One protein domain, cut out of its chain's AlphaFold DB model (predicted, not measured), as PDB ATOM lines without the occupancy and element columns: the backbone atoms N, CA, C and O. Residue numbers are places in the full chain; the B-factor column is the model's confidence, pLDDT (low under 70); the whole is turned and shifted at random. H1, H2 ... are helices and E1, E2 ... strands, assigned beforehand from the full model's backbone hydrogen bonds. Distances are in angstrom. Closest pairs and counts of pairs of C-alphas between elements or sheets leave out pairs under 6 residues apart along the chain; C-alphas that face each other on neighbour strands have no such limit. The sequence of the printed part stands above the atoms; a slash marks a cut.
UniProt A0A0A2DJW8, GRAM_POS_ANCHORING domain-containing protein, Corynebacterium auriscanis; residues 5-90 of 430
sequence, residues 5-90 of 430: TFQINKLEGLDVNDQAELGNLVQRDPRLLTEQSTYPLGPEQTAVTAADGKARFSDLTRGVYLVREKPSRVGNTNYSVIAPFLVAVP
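This is residues 5 to 90 of the 430 residues of the protein "GRAM_POS_ANCHORING domain-containing protein" of Corynebacterium auriscanis (UniProt A0A0A2DJW8). A strongly twisted sheet of four antiparallel strands makes the core, with two short helices, H1 and H2, that only graze it; H1 comes nearest to the edge strand E4. The long loop of the E3 and E4 hairpin runs out from the sheet, and residues 74 to 79 at its far part stick out free. The printed part has 86 residues with two named helices and four named strands, in the order E1 H1 H2 E2 E3 E4 along the chain, and the sheet's order is E2 E1 E3 E4. The class is mixed, helices and strands, with only 36 of the 86 residues in named elements. The whole is compact, with a radius of gyration of the C-alphas of 13.6 A, and spans 37 by 28 by 22 A.

E1, residues 5 to 10, is an inner strand, antiparallel to E3, residues 63 to 69, at 154 degrees; N 7 and O 68 are 2.8 A apart, within hydrogen-bond range. H1, residues 19 to 28, only grazes the sheet, with its residues 19 to 26. Its closest C-alphas to E4, residues 85 to 89, are those of Gln 19 and Ala 88, 6.7 A apart. H2, residues 30 to 33, is close to H1 but not clearly touching; their closest C-alphas, those of Val 26 and Leu 32, are 6.0 A apart. H2 only grazes the sheet, with its residues 32 to 33. In H1 every O i to N i+4 pair is within hydrogen-bond range; H2 is too short for such a pair, and its one O i to N i+3 pair is within range. E2, residues 45 to 48, is an edge strand, antiparallel to E1 at 156 degrees, with N 6 and O 47 at 2.8 A. E2 is apart from E3 and from E4. E3 and the other edge strand, E4, form a hairpin at 143 degrees, with N 65 and O 87 at 2.8 A.

E1 begins at C-alpha 5, (102.893, 76.127, 92.577), and is 16.9 A long. H1 begins at C-alpha 19, (102.690, 98.656, 87.492), and is 14.4 A long; H2 has four residues. E2 has four residues, and E3 is 19.6 A long. E4 is 13.2 A long and ends at C-alpha 89, (94.232, 93.991, 90.221).

The two C-alphas farthest apart, those of Asp 15 and Asn 76, are 40.2 A apart. The printed part has no cut. The links from H2 to E2, E2 to E3 and E3 to E4 are long. The mean pLDDT of the printed part is 92.6, and no printed residue is under 70.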
ATOM      1  N   THR A   5     103.805  75.521  91.611       95.06
ATOM      2  CA  THR A   5     102.893  76.127  92.577       95.06
ATOM      3  C   THR A   5     103.257  77.588  92.775       95.06
ATOM      4  O   THR A   5     104.314  77.911  93.314       95.06
ATOM      5  N   PHE A   6     102.355  78.469  92.364       96.56
ATOM      6  CA  PHE A   6     102.398  79.881  92.700       96.56
ATOM      7  C   PHE A   6     101.587  80.145  93.961       96.56
ATOM      8  O   PHE A   6     100.569  79.503  94.222       96.56
ATOM      9  N   GLN A   7     102.039  81.139  94.704       96.06
ATOM     10  CA  GLN A   7     101.396  81.708  95.866       96.06
ATOM     11  C   GLN A   7     101.151  83.191  95.614       96.06
ATOM     12  O   GLN A   7     102.034  83.881  95.099       96.06
ATOM     13  N   ILE A   8      99.984  83.676  96.028       97.69
ATOM     14  CA  ILE A   8      99.716  85.103  96.145       97.69
ATOM     15  C   ILE A   8      99.257  85.467  97.554       97.69
ATOM     16  O   ILE A   8      98.556  84.700  98.216       97.69
ATOM     17  N   ASN A   9      99.624  86.670  97.976       97.75
ATOM     18  CA  ASN A   9      99.110  87.323  99.173       97.75
ATOM     19  C   ASN A   9      98.769  88.769  98.816       97.75
ATOM     20  O   ASN A   9      99.563  89.444  98.160       97.75
ATOM     21  N   LYS A  10      97.605  89.256  99.246       97.69
ATOM     22  CA  LYS A  10      97.271  90.677  99.113       97.69
ATOM     23  C   LYS A  10      98.161  91.497 100.050       97.69
ATOM     24  O   LYS A  10      98.344  91.103 101.196       97.69
ATOM     25  N   LEU A  11      98.708  92.613  99.584       97.50
ATOM     26  CA  LEU A  11      99.367  93.601 100.438       97.50
ATOM     27  C   LEU A  11      98.298  94.548 100.985       97.50
ATOM     28  O   LEU A  11      97.840  95.456 100.290       97.50
ATOM     29  N   GLU A  12      97.846  94.301 102.212       96.75
ATOM     30  CA  GLU A  12      96.734  95.042 102.803       96.75
ATOM     31  C   GLU A  12      97.110  96.505 103.045       96.75
ATOM     32  O   GLU A  12      98.153  96.818 103.616       96.75
ATOM     33  N   GLY A  13      96.242  97.416 102.602       93.38
ATOM     34  CA  GLY A  13      96.471  98.859 102.688       93.38
ATOM     35  C   GLY A  13      97.335  99.450 101.567       93.38
ATOM     36  O   GLY A  13      97.464 100.671 101.513       93.38
ATOM     37  N   LEU A  14      97.882  98.633 100.655       95.69
ATOM     38  CA  LEU A  14      98.538  99.127  99.443       95.69
ATOM     39  C   LEU A  14      97.529  99.209  98.289       95.69
ATOM     40  O   LEU A  14      97.097  98.188  97.750       95.69
ATOM     41  N   ASP A  15      97.183 100.434  97.896       90.62
ATOM     42  CA  ASP A  15      96.259 100.719  96.793       90.62
ATOM     43  C   ASP A  15      96.985 101.478  95.677       90.62
ATOM     44  O   ASP A  15      96.951 102.704  95.592       90.62
ATOM     45  N   VAL A  16      97.720 100.726  94.859       93.50
ATOM     46  CA  VAL A  16      98.431 101.225  93.676       93.50
ATOM     47  C   VAL A  16      98.044 100.345  92.502       93.50
ATOM     48  O   VAL A  16      98.249  99.133  92.542       93.50
ATOM     49  N   ASN A  17      97.486 100.940  91.451       90.62
ATOM     50  CA  ASN A  17      97.050 100.210  90.259       90.62
ATOM     51  C   ASN A  17      98.040 100.295  89.084       90.62
ATOM     52  O   ASN A  17      97.914  99.549  88.112       90.62
ATOM     53  N   ASP A  18      99.038 101.176  89.172       90.31
ATOM     54  CA  ASP A  18     100.060 101.346  88.146       90.31
ATOM     55  C   ASP A  18     101.281 100.452  88.391       90.31
ATOM     56  O   ASP A  18     101.954 100.500  89.424       90.31
ATOM     57  N   GLN A  19     101.602  99.625  87.395       87.12
ATOM     58  CA  GLN A  19     102.690  98.656  87.492       87.12
ATOM     59  C   GLN A  19     104.079  99.318  87.535       87.12
ATOM     60  O   GLN A  19     105.013  98.736  88.095       87.12
ATOM     61  N   ALA A  20     104.251 100.505  86.942       88.06
ATOM     62  CA  ALA A  20     105.522 101.225  86.994       88.06
ATOM     63  C   ALA A  20     105.727 101.862  88.377       88.06
ATOM     64  O   ALA A  20     106.826 101.785  88.930       88.06
ATOM     65  N   GLU A  21     104.667 102.400  88.980       92.69
ATOM     66  CA  GLU A  21     104.678 102.881  90.361       92.69
ATOM     67  C   GLU A  21     104.991 101.754  91.355       92.69
ATOM     68  O   GLU A  21     105.872 101.922  92.203       92.69
ATOM     69  N   LEU A  22     104.376 100.576  91.196       92.69
ATOM     70  CA  LEU A  22     104.736  99.382  91.973       92.69
ATOM     71  C   LEU A  22     106.215  99.018  91.816       92.69
ATOM     72  O   LEU A  22     106.890  98.715  92.800       92.69
ATOM     73  N   GLY A  23     106.743  99.092  90.592       88.75
ATOM     74  CA  GLY A  23     108.164  98.882  90.328       88.75
ATOM     75  C   GLY A  23     109.062  99.861  91.092       88.75
ATOM     76  O   GLY A  23     110.068  99.448  91.666       88.75
ATOM     77  N   ASN A  24     108.686 101.140  91.146       91.56
ATOM     78  CA  ASN A  24     109.419 102.172  91.885       91.56
ATOM     79  C   ASN A  24     109.302 101.997  93.407       91.56
ATOM     80  O   ASN A  24     110.241 102.297  94.145       91.56
ATOM     81  N   LEU A  25     108.160 101.513  93.900       92.62
ATOM     82  CA  LEU A  25     107.981 101.171  95.312       92.62
ATOM     83  C   LEU A  25     108.888 100.016  95.719       92.62
ATOM     84  O   LEU A  25     109.640 100.163  96.674       92.62
ATOM     85  N   VAL A  26     108.894  98.928  94.947       90.56
ATOM     86  CA  VAL A  26     109.773  97.770  95.175       90.56
ATOM     87  C   VAL A  26     111.250  98.162  95.154       90.56
ATOM     88  O   VAL A  26     112.037  97.640  95.935       90.56
ATOM     89  N   GLN A  27     111.650  99.101  94.295       85.38
ATOM     90  CA  GLN A  27     113.028  99.598  94.301       85.38
ATOM     91  C   GLN A  27     113.402 100.345  95.581       85.38
ATOM     92  O   GLN A  27     114.541 100.242  96.032       85.38
ATOM     93  N   ARG A  28     112.471 101.130  96.133       88.12
ATOM     94  CA  ARG A  28     112.697 101.898  97.365       88.12
ATOM     95  C   ARG A  28     112.606 101.023  98.608       88.12
ATOM     96  O   ARG A  28     113.350 101.253  99.554       88.12
ATOM     97  N   ASP A  29     111.713 100.039  98.595       88.12
ATOM     98  CA  ASP A  29     111.524  99.076  99.675       88.12
ATOM     99  C   ASP A  29     111.441  97.639  99.125       88.12
ATOM    100  O   ASP A  29     110.351  97.115  98.883       88.12
ATOM    101  N   PRO A  30     112.591  96.965  98.934       85.88
ATOM    102  CA  PRO A  30     112.625  95.585  98.451       85.88
ATOM    103  C   PRO A  30     111.908  94.581  99.361       85.88
ATOM    104  O   PRO A  30     111.515  93.514  98.891       85.88
ATOM    105  N   ARG A  31     111.678  94.919 100.641       86.69
ATOM    106  CA  ARG A  31     110.954  94.062 101.599       86.69
ATOM    107  C   ARG A  31     109.497  93.837 101.197       86.69
ATOM    108  O   ARG A  31     108.890  92.868 101.628       86.69
ATOM    109  N   LEU A  32     108.942  94.669 100.311       90.69
ATOM    110  CA  LEU A  32     107.622  94.435  99.711       90.69
ATOM    111  C   LEU A  32     107.530  93.099  98.958       90.69
ATOM    112  O   LEU A  32     106.432  92.607  98.705       90.69
ATOM    113  N   LEU A  33     108.671  92.523  98.576       90.81
ATOM    114  CA  LEU A  33     108.758  91.229  97.908       90.81
ATOM    115  C   LEU A  33     108.947  90.046  98.871       90.81
ATOM    116  O   LEU A  33     109.096  88.911  98.408       90.81
ATOM    117  N   THR A  34     108.953  90.293 100.182       86.50
ATOM    118  CA  THR A  34     109.219  89.295 101.223       86.50
ATOM    119  C   THR A  34     108.045  89.188 102.202       86.50
ATOM    120  O   THR A  34     107.050  89.909 102.103       86.50
ATOM    121  N   GLU A  35     108.131  88.256 103.152       85.25
ATOM    122  CA  GLU A  35     107.104  88.089 104.199       85.25
ATOM    123  C   GLU A  35     107.115  89.218 105.229       85.25
ATOM    124  O   GLU A  35     106.158  89.410 105.972       85.25
ATOM    125  N   GLN A  36     108.191  89.994 105.230       83.81
ATOM    126  CA  GLN A  36     108.462  91.111 106.124       83.81
ATOM    127  C   GLN A  36     108.152  92.453 105.456       83.81
ATOM    128  O   GLN A  36     108.701  93.495 105.826       83.81
ATOM    129  N   SER A  37     107.267  92.421 104.457       88.00
ATOM    130  CA  SER A  37     106.665  93.602 103.855       88.00
ATOM    131  C   SER A  37     106.156  94.566 104.927       88.00
ATOM    132  O   SER A  37     105.598  94.173 105.952       88.00
ATOM    133  N   THR A  38     106.311  95.862 104.661       89.69
ATOM    134  CA  THR A  38     105.745  96.930 105.495       89.69
ATOM    135  C   THR A  38     104.215  96.952 105.468       89.69
ATOM    136  O   THR A  38     103.599  97.522 106.368       89.69
ATOM    137  N   TYR A  39     103.605  96.300 104.474       94.38
ATOM    138  CA  TYR A  39     102.165  96.072 104.383       94.38
ATOM    139  C   TYR A  39     101.820  94.660 104.866       94.38
ATOM    140  O   TYR A  39     102.449  93.706 104.389       94.38
ATOM    141  N   PRO A  40     100.813  94.497 105.748       95.19
ATOM    142  CA  PRO A  40     100.365  93.184 106.191       95.19
ATOM    143  C   PRO A  40      99.979  92.287 105.013       95.19
ATOM    144  O   PRO A  40      99.303  92.722 104.081       95.19
ATOM    145  N   LEU A  41     100.385  91.020 105.078       95.75
ATOM    146  CA  LEU A  41      99.970  90.024 104.099       95.75
ATOM    147  C   LEU A  41      98.561  89.526 104.430       95.75
ATOM    148  O   LEU A  41      98.313  89.001 105.515       95.75
ATOM    149  N   GLY A  42      97.652  89.651 103.468       96.00
ATOM    150  CA  GLY A  42      96.365  88.972 103.488       96.00
ATOM    151  C   GLY A  42      96.520  87.448 103.363       96.00
ATOM    152  O   GLY A  42      97.632  86.940 103.155       96.00
ATOM    153  N   PRO A  43      95.406  86.696 103.458       95.75
ATOM    154  CA  PRO A  43      95.414  85.239 103.383       95.75
ATOM    155  C   PRO A  43      96.150  84.705 102.153       95.75
ATOM    156  O   PRO A  43      96.044  85.253 101.054       95.75
ATOM    157  N   GLU A  44      96.881  83.611 102.353       96.25
ATOM    158  CA  GLU A  44      97.554  82.906 101.270       96.25
ATOM    159  C   GLU A  44      96.534  82.273 100.320       96.25
ATOM    160  O   GLU A  44      95.619  81.569 100.748       96.25
ATOM    161  N   GLN A  45      96.744  82.471  99.019       97.88
ATOM    162  CA  GLN A  45      96.092  81.690  97.974       97.88
ATOM    163  C   GLN A  45      97.151  81.021  97.105       97.88
ATOM    164  O   GLN A  45      98.199  81.606  96.829       97.88
ATOM    165  N   THR A  46      96.873  79.808  96.627       97.62
ATOM    166  CA  THR A  46      97.807  79.050  95.783       97.62
ATOM    167  C   THR A  46      97.147  78.543  94.513       97.62
ATOM    168  O   THR A  46      95.991  78.126  94.543       97.62
ATOM    169  N   ALA A  47      97.908  78.490  93.425       97.50
ATOM    170  CA  ALA A  47      97.486  77.878  92.172       97.50
ATOM    171  C   ALA A  47      98.657  77.138  91.521       97.50
ATOM    172  O   ALA A  47      99.802  77.586  91.580       97.50
ATOM    173  N   VAL A  48      98.368  76.008  90.878       96.62
ATOM    174  CA  VAL A  48      99.371  75.186  90.189       96.62
ATOM    175  C   VAL A  48      99.293  75.442  88.690       96.62
ATOM    176  O   VAL A  48      98.198  75.533  88.131       96.62
ATOM    177  N   THR A  49     100.439  75.559  88.020       95.25
ATOM    178  CA  THR A  49     100.460  75.713  86.567       95.25
ATOM    179  C   THR A  49      99.940  74.459  85.870       95.25
ATOM    180  O   THR A  49     100.410  73.345  86.110       95.25
ATOM    181  N   ALA A  50      98.982  74.647  84.966       94.69
ATOM    182  CA  ALA A  50      98.449  73.580  84.130       94.69
ATOM    183  C   ALA A  50      99.427  73.196  83.000       94.69
ATOM    184  O   ALA A  50     100.533  73.732  82.888       94.69
ATOM    185  N   ALA A  51      99.009  72.271  82.127       94.19
ATOM    186  CA  ALA A  51      99.793  71.816  80.973       94.19
ATOM    187  C   ALA A  51     100.202  72.957  80.017       94.19
ATOM    188  O   ALA A  51     101.266  72.898  79.408       94.19
ATOM    189  N   ASP A  52      99.399  74.022  79.932       93.19
ATOM    190  CA  ASP A  52      99.698  75.227  79.144       93.19
ATOM    191  C   ASP A  52     100.695  76.184  79.835       93.19
ATOM    192  O   ASP A  52     101.040  77.235  79.295       93.19
ATOM    193  N   GLY A  53     101.166  75.825  81.033       92.00
ATOM    194  CA  GLY A  53     102.106  76.597  81.830       92.00
ATOM    195  C   GLY A  53     101.499  77.783  82.577       92.00
ATOM    196  O   GLY A  53     102.270  78.615  83.053       92.00
ATOM    197  N   LYS A  54     100.168  77.884  82.689       95.19
ATOM    198  CA  LYS A  54      99.493  78.990  83.386       95.19
ATOM    199  C   LYS A  54      98.931  78.553  84.731       95.19
ATOM    200  O   LYS A  54      98.283  77.515  84.828       95.19
ATOM    201  N   ALA A  55      99.139  79.383  85.747       96.44
ATOM    202  CA  ALA A  55      98.409  79.340  87.009       96.44
ATOM    203  C   ALA A  55      97.358  80.458  86.988       96.44
ATOM    204  O   ALA A  55      97.631  81.550  86.483       96.44
ATOM    205  N   ARG A  56      96.149  80.183  87.486       96.88
ATOM    206  CA  ARG A  56      95.041  81.147  87.516       96.88
ATOM    207  C   ARG A  56      94.563  81.334  88.945       96.88
ATOM    208  O   ARG A  56      94.341  80.353  89.646       96.88
ATOM    209  N   PHE A  57      94.385  82.591  89.319       97.62
ATOM    210  CA  PHE A  57      93.755  83.012  90.561       97.62
ATOM    211  C   PHE A  57      92.464  83.745  90.189       97.62
ATOM    212  O   PHE A  57      92.457  84.520  89.232       97.62
ATOM    213  N   SER A  58      91.377  83.460  90.897       96.38
ATOM    214  CA  SER A  58      90.034  83.976  90.609       96.38
ATOM    215  C   SER A  58      89.428  84.585  91.868       96.38
ATOM    216  O   SER A  58      89.959  84.394  92.959       96.38
ATOM    217  N   ASP A  59      88.350  85.353  91.700       94.19
ATOM    218  CA  ASP A  59      87.625  86.002  92.802       94.19
ATOM    219  C   ASP A  59      88.508  86.922  93.667       94.19
ATOM    220  O   ASP A  59      88.299  87.103  94.868       94.19
ATOM    221  N   LEU A  60      89.517  87.530  93.033       95.88
ATOM    222  CA  LEU A  60      90.416  88.474  93.681       95.88
ATOM    223  C   LEU A  60      89.708  89.807  93.921       95.88
ATOM    224  O   LEU A  60      89.155  90.422  93.011       95.88
ATOM    225  N   THR A  61      89.777  90.291  95.160       95.06
ATOM    226  CA  THR A  61      89.355  91.659  95.481       95.06
ATOM    227  C   THR A  61      90.332  92.679  94.898       95.06
ATOM    228  O   THR A  61      91.495  92.357  94.646       95.06
ATOM    229  N   ARG A  62      89.894  93.933  94.738       95.25
ATOM    230  CA  ARG A  62      90.790  95.021  94.328       95.25
ATOM    231  C   ARG A  62      91.980  95.149  95.287       95.25
ATOM    232  O   ARG A  62      91.788  95.172  96.507       95.25
ATOM    233  N   GLY A  63      93.176  95.295  94.728       95.69
ATOM    234  CA  GLY A  63      94.389  95.657  95.452       95.69
ATOM    235  C   GLY A  63      95.658  95.151  94.776       95.69
ATOM    236  O   GLY A  63      95.644  94.717  93.623       95.69
ATOM    237  N   VAL A  64      96.755  95.198  95.526       97.56
ATOM    238  CA  VAL A  64      98.070  94.730  95.086       97.56
ATOM    239  C   VAL A  64      98.365  93.364  95.684       97.56
ATOM    240  O   VAL A  64      98.157  93.142  96.874       97.56
ATOM    241  N   TYR A  65      98.881  92.457  94.864       97.31
ATOM    242  CA  TYR A  65      99.217  91.095  95.250       97.31
ATOM    243  C   TYR A  65     100.712  90.841  95.086       97.31
ATOM    244  O   TYR A  65     101.276  91.086  94.020       97.31
ATOM    245  N   LEU A  66     101.337  90.316  96.137       96.75
ATOM    246  CA  LEU A  66     102.670  89.731  96.092       96.75
ATOM    247  C   LEU A  66     102.572  88.321  95.514       96.75
ATOM    248  O   LEU A  66     101.920  87.465  96.104       96.75
ATOM    249  N   VAL A  67     103.237  88.084  94.386       96.12
ATOM    250  CA  VAL A  67     103.298  86.792  93.698       96.12
ATOM    251  C   VAL A  67     104.648  86.129  93.953       96.12
ATOM    252  O   VAL A  67     105.699  86.737  93.735       96.12
ATOM    253  N   ARG A  68     104.626  84.864  94.383       94.25
ATOM    254  CA  ARG A  68     105.808  84.038  94.674       94.25
ATOM    255  C   ARG A  68     105.649  82.639  94.081       94.25
ATOM    256  O   ARG A  68     104.536  82.132  93.983       94.25
ATOM    257  N   GLU A  69     106.749  82.000  93.703       93.81
ATOM    258  CA  GLU A  69     106.776  80.555  93.434       93.81
ATOM    259  C   GLU A  69     107.176  79.824  94.709       93.81
ATOM    260  O   GLU A  69     108.149  80.198  95.368       93.81
ATOM    261  N   LYS A  70     106.426  78.778  95.058       91.50
ATOM    262  CA  LYS A  70     106.828  77.870  96.128       91.50
ATOM    263  C   LYS A  70     107.952  76.959  95.625       91.50
ATOM    264  O   LYS A  70     107.892  76.523  94.473       91.50
ATOM    265  N   PRO A  71     108.938  76.618  96.473       88.06
ATOM    266  CA  PRO A  71     109.968  75.655  96.110       88.06
ATOM    267  C   PRO A  71     109.354  74.361  95.560       88.06
ATOM    268  O   PRO A  71     108.438  73.798  96.154       88.06
ATOM    269  N   SER A  72     109.863  73.899  94.422       86.44
ATOM    270  CA  SER A  72     109.434  72.663  93.740       86.44
ATOM    271  C   SER A  72     110.606  71.715  93.449       86.44
ATOM    272  O   SER A  72     110.419  70.534  93.162       86.44
ATOM    273  N   ARG A  73     111.833  72.235  93.541       89.00
ATOM    274  CA  ARG A  73     113.088  71.532  93.279       89.00
ATOM    275  C   ARG A  73     113.459  70.580  94.416       89.00
ATOM    276  O   ARG A  73     113.275  70.907  95.586       89.00
ATOM    277  N   VAL A  74     114.090  69.457  94.073       89.69
ATOM    278  CA  VAL A  74     114.708  68.521  95.024       89.69
ATOM    279  C   VAL A  74     116.179  68.315  94.659       89.69
ATOM    280  O   VAL A  74     116.493  67.990  93.515       89.69
ATOM    281  N   GLY A  75     117.080  68.445  95.637       91.25
ATOM    282  CA  GLY A  75     118.496  68.099  95.459       91.25
ATOM    283  C   GLY A  75     119.315  69.102  94.636       91.25
ATOM    284  O   GLY A  75     118.826  70.156  94.240       91.25
ATOM    285  N   ASN A  76     120.579  68.753  94.367       90.75
ATOM    286  CA  ASN A  76     121.562  69.587  93.664       90.75
ATOM    287  C   ASN A  76     121.310  69.634  92.140       90.75
ATOM    288  O   ASN A  76     121.979  68.951  91.368       90.75
ATOM    289  N   THR A  77     120.305  70.395  91.710       87.38
ATOM    290  CA  THR A  77     119.881  70.505  90.302       87.38
ATOM    291  C   THR A  77     119.793  71.957  89.845       87.38
ATOM    292  O   THR A  77     119.467  72.834  90.650       87.38
ATOM    293  N   ASN A  78     120.095  72.209  88.562       82.31
ATOM    294  CA  ASN A  78     120.032  73.551  87.983       82.31
ATOM    295  C   ASN A  78     118.567  73.862  87.699       82.31
ATOM    296  O   ASN A  78     117.976  73.343  86.752       82.31
ATOM    297  N   TYR A  79     117.973  74.650  88.579       81.31
ATOM    298  CA  TYR A  79     116.566  74.982  88.521       81.31
ATOM    299  C   TYR A  79     116.395  76.407  89.028       81.31
ATOM    300  O   TYR A  79     116.829  76.761  90.125       81.31
ATOM    301  N   SER A  80     115.749  77.226  88.205       82.06
ATOM    302  CA  SER A  80     115.461  78.615  88.524       82.06
ATOM    303  C   SER A  80     114.006  78.738  88.957       82.06
ATOM    304  O   SER A  80     113.112  78.260  88.263       82.06
ATOM    305  N   VAL A  81     113.786  79.382  90.102       87.50
ATOM    306  CA  VAL A  81     112.460  79.852  90.518       87.50
ATOM    307  C   VAL A  81     112.218  81.243  89.951       87.50
ATOM    308  O   VAL A  81     113.167  81.975  89.658       87.50
ATOM    309  N   ILE A  82     110.964  81.655  89.843       90.81
ATOM    310  CA  ILE A  82     110.643  83.036  89.482       90.81
ATOM    311  C   ILE A  82     111.073  84.030  90.569       90.81
ATOM    312  O   ILE A  82     110.998  83.756  91.768       90.81
ATOM    313  N   ALA A  83     111.499  85.218  90.146       90.19
ATOM    314  CA  ALA A  83     111.690  86.341  91.054       90.19
ATOM    315  C   ALA A  83     110.319  86.808  91.574       90.19
ATOM    316  O   ALA A  83     109.430  87.034  90.746       90.19
ATOM    317  N   PRO A  84     110.131  86.986  92.896       93.19
ATOM    318  CA  PRO A  84     108.909  87.566  93.441       93.19
ATOM    319  C   PRO A  84     108.593  88.932  92.831       93.19
ATOM    320  O   PRO A  84     109.496  89.714  92.526       93.19
ATOM    321  N   PHE A  85     107.310  89.224  92.643       94.19
ATOM    322  CA  PHE A  85     106.871  90.479  92.036       94.19
ATOM    323  C   PHE A  85     105.480  90.889  92.517       94.19
ATOM    324  O   PHE A  85     104.713  90.064  93.007       94.19
ATOM    325  N   LEU A  86     105.161  92.173  92.360       95.81
ATOM    326  CA  LEU A  86     103.849  92.725  92.687       95.81
ATOM    327  C   LEU A  86     102.978  92.844  91.438       95.81
ATOM    328  O   LEU A  86     103.483  93.172  90.361       95.81
ATOM    329  N   VAL A  87     101.676  92.626  91.603       95.81
ATOM    330  CA  VAL A  87     100.658  92.785  90.558       95.81
ATOM    331  C   VAL A  87      99.478  93.563  91.113       95.81
ATOM    332  O   VAL A  87      98.933  93.195  92.151       95.81
ATOM    333  N   ALA A  88      99.066  94.611  90.410       95.81
ATOM    334  CA  ALA A  88      97.815  95.303  90.687       95.81
ATOM    335  C   ALA A  88      96.628  94.594  90.027       95.81
ATOM    336  O   ALA A  88      96.715  94.199  88.864       95.81
ATOM    337  N   VAL A  89      95.514  94.474  90.749       95.38
ATOM    338  CA  VAL A  89      94.232  93.991  90.221       95.38
ATOM    339  C   VAL A  89      93.116  94.949  90.672       95.38
ATOM    340  O   VAL A  89      92.902  95.087  91.878       95.38
ATOM    341  N   PRO A  90      92.374  95.613  89.761       94.75
ATOM    342  CA  PRO A  90      92.629  95.687  88.323       94.75
ATOM    343  C   PRO A  90      93.914  96.473  88.011       94.75
ATOM    344  O   PRO A  90      94.446  97.173  88.874       94.75
TER     345      PRO A  90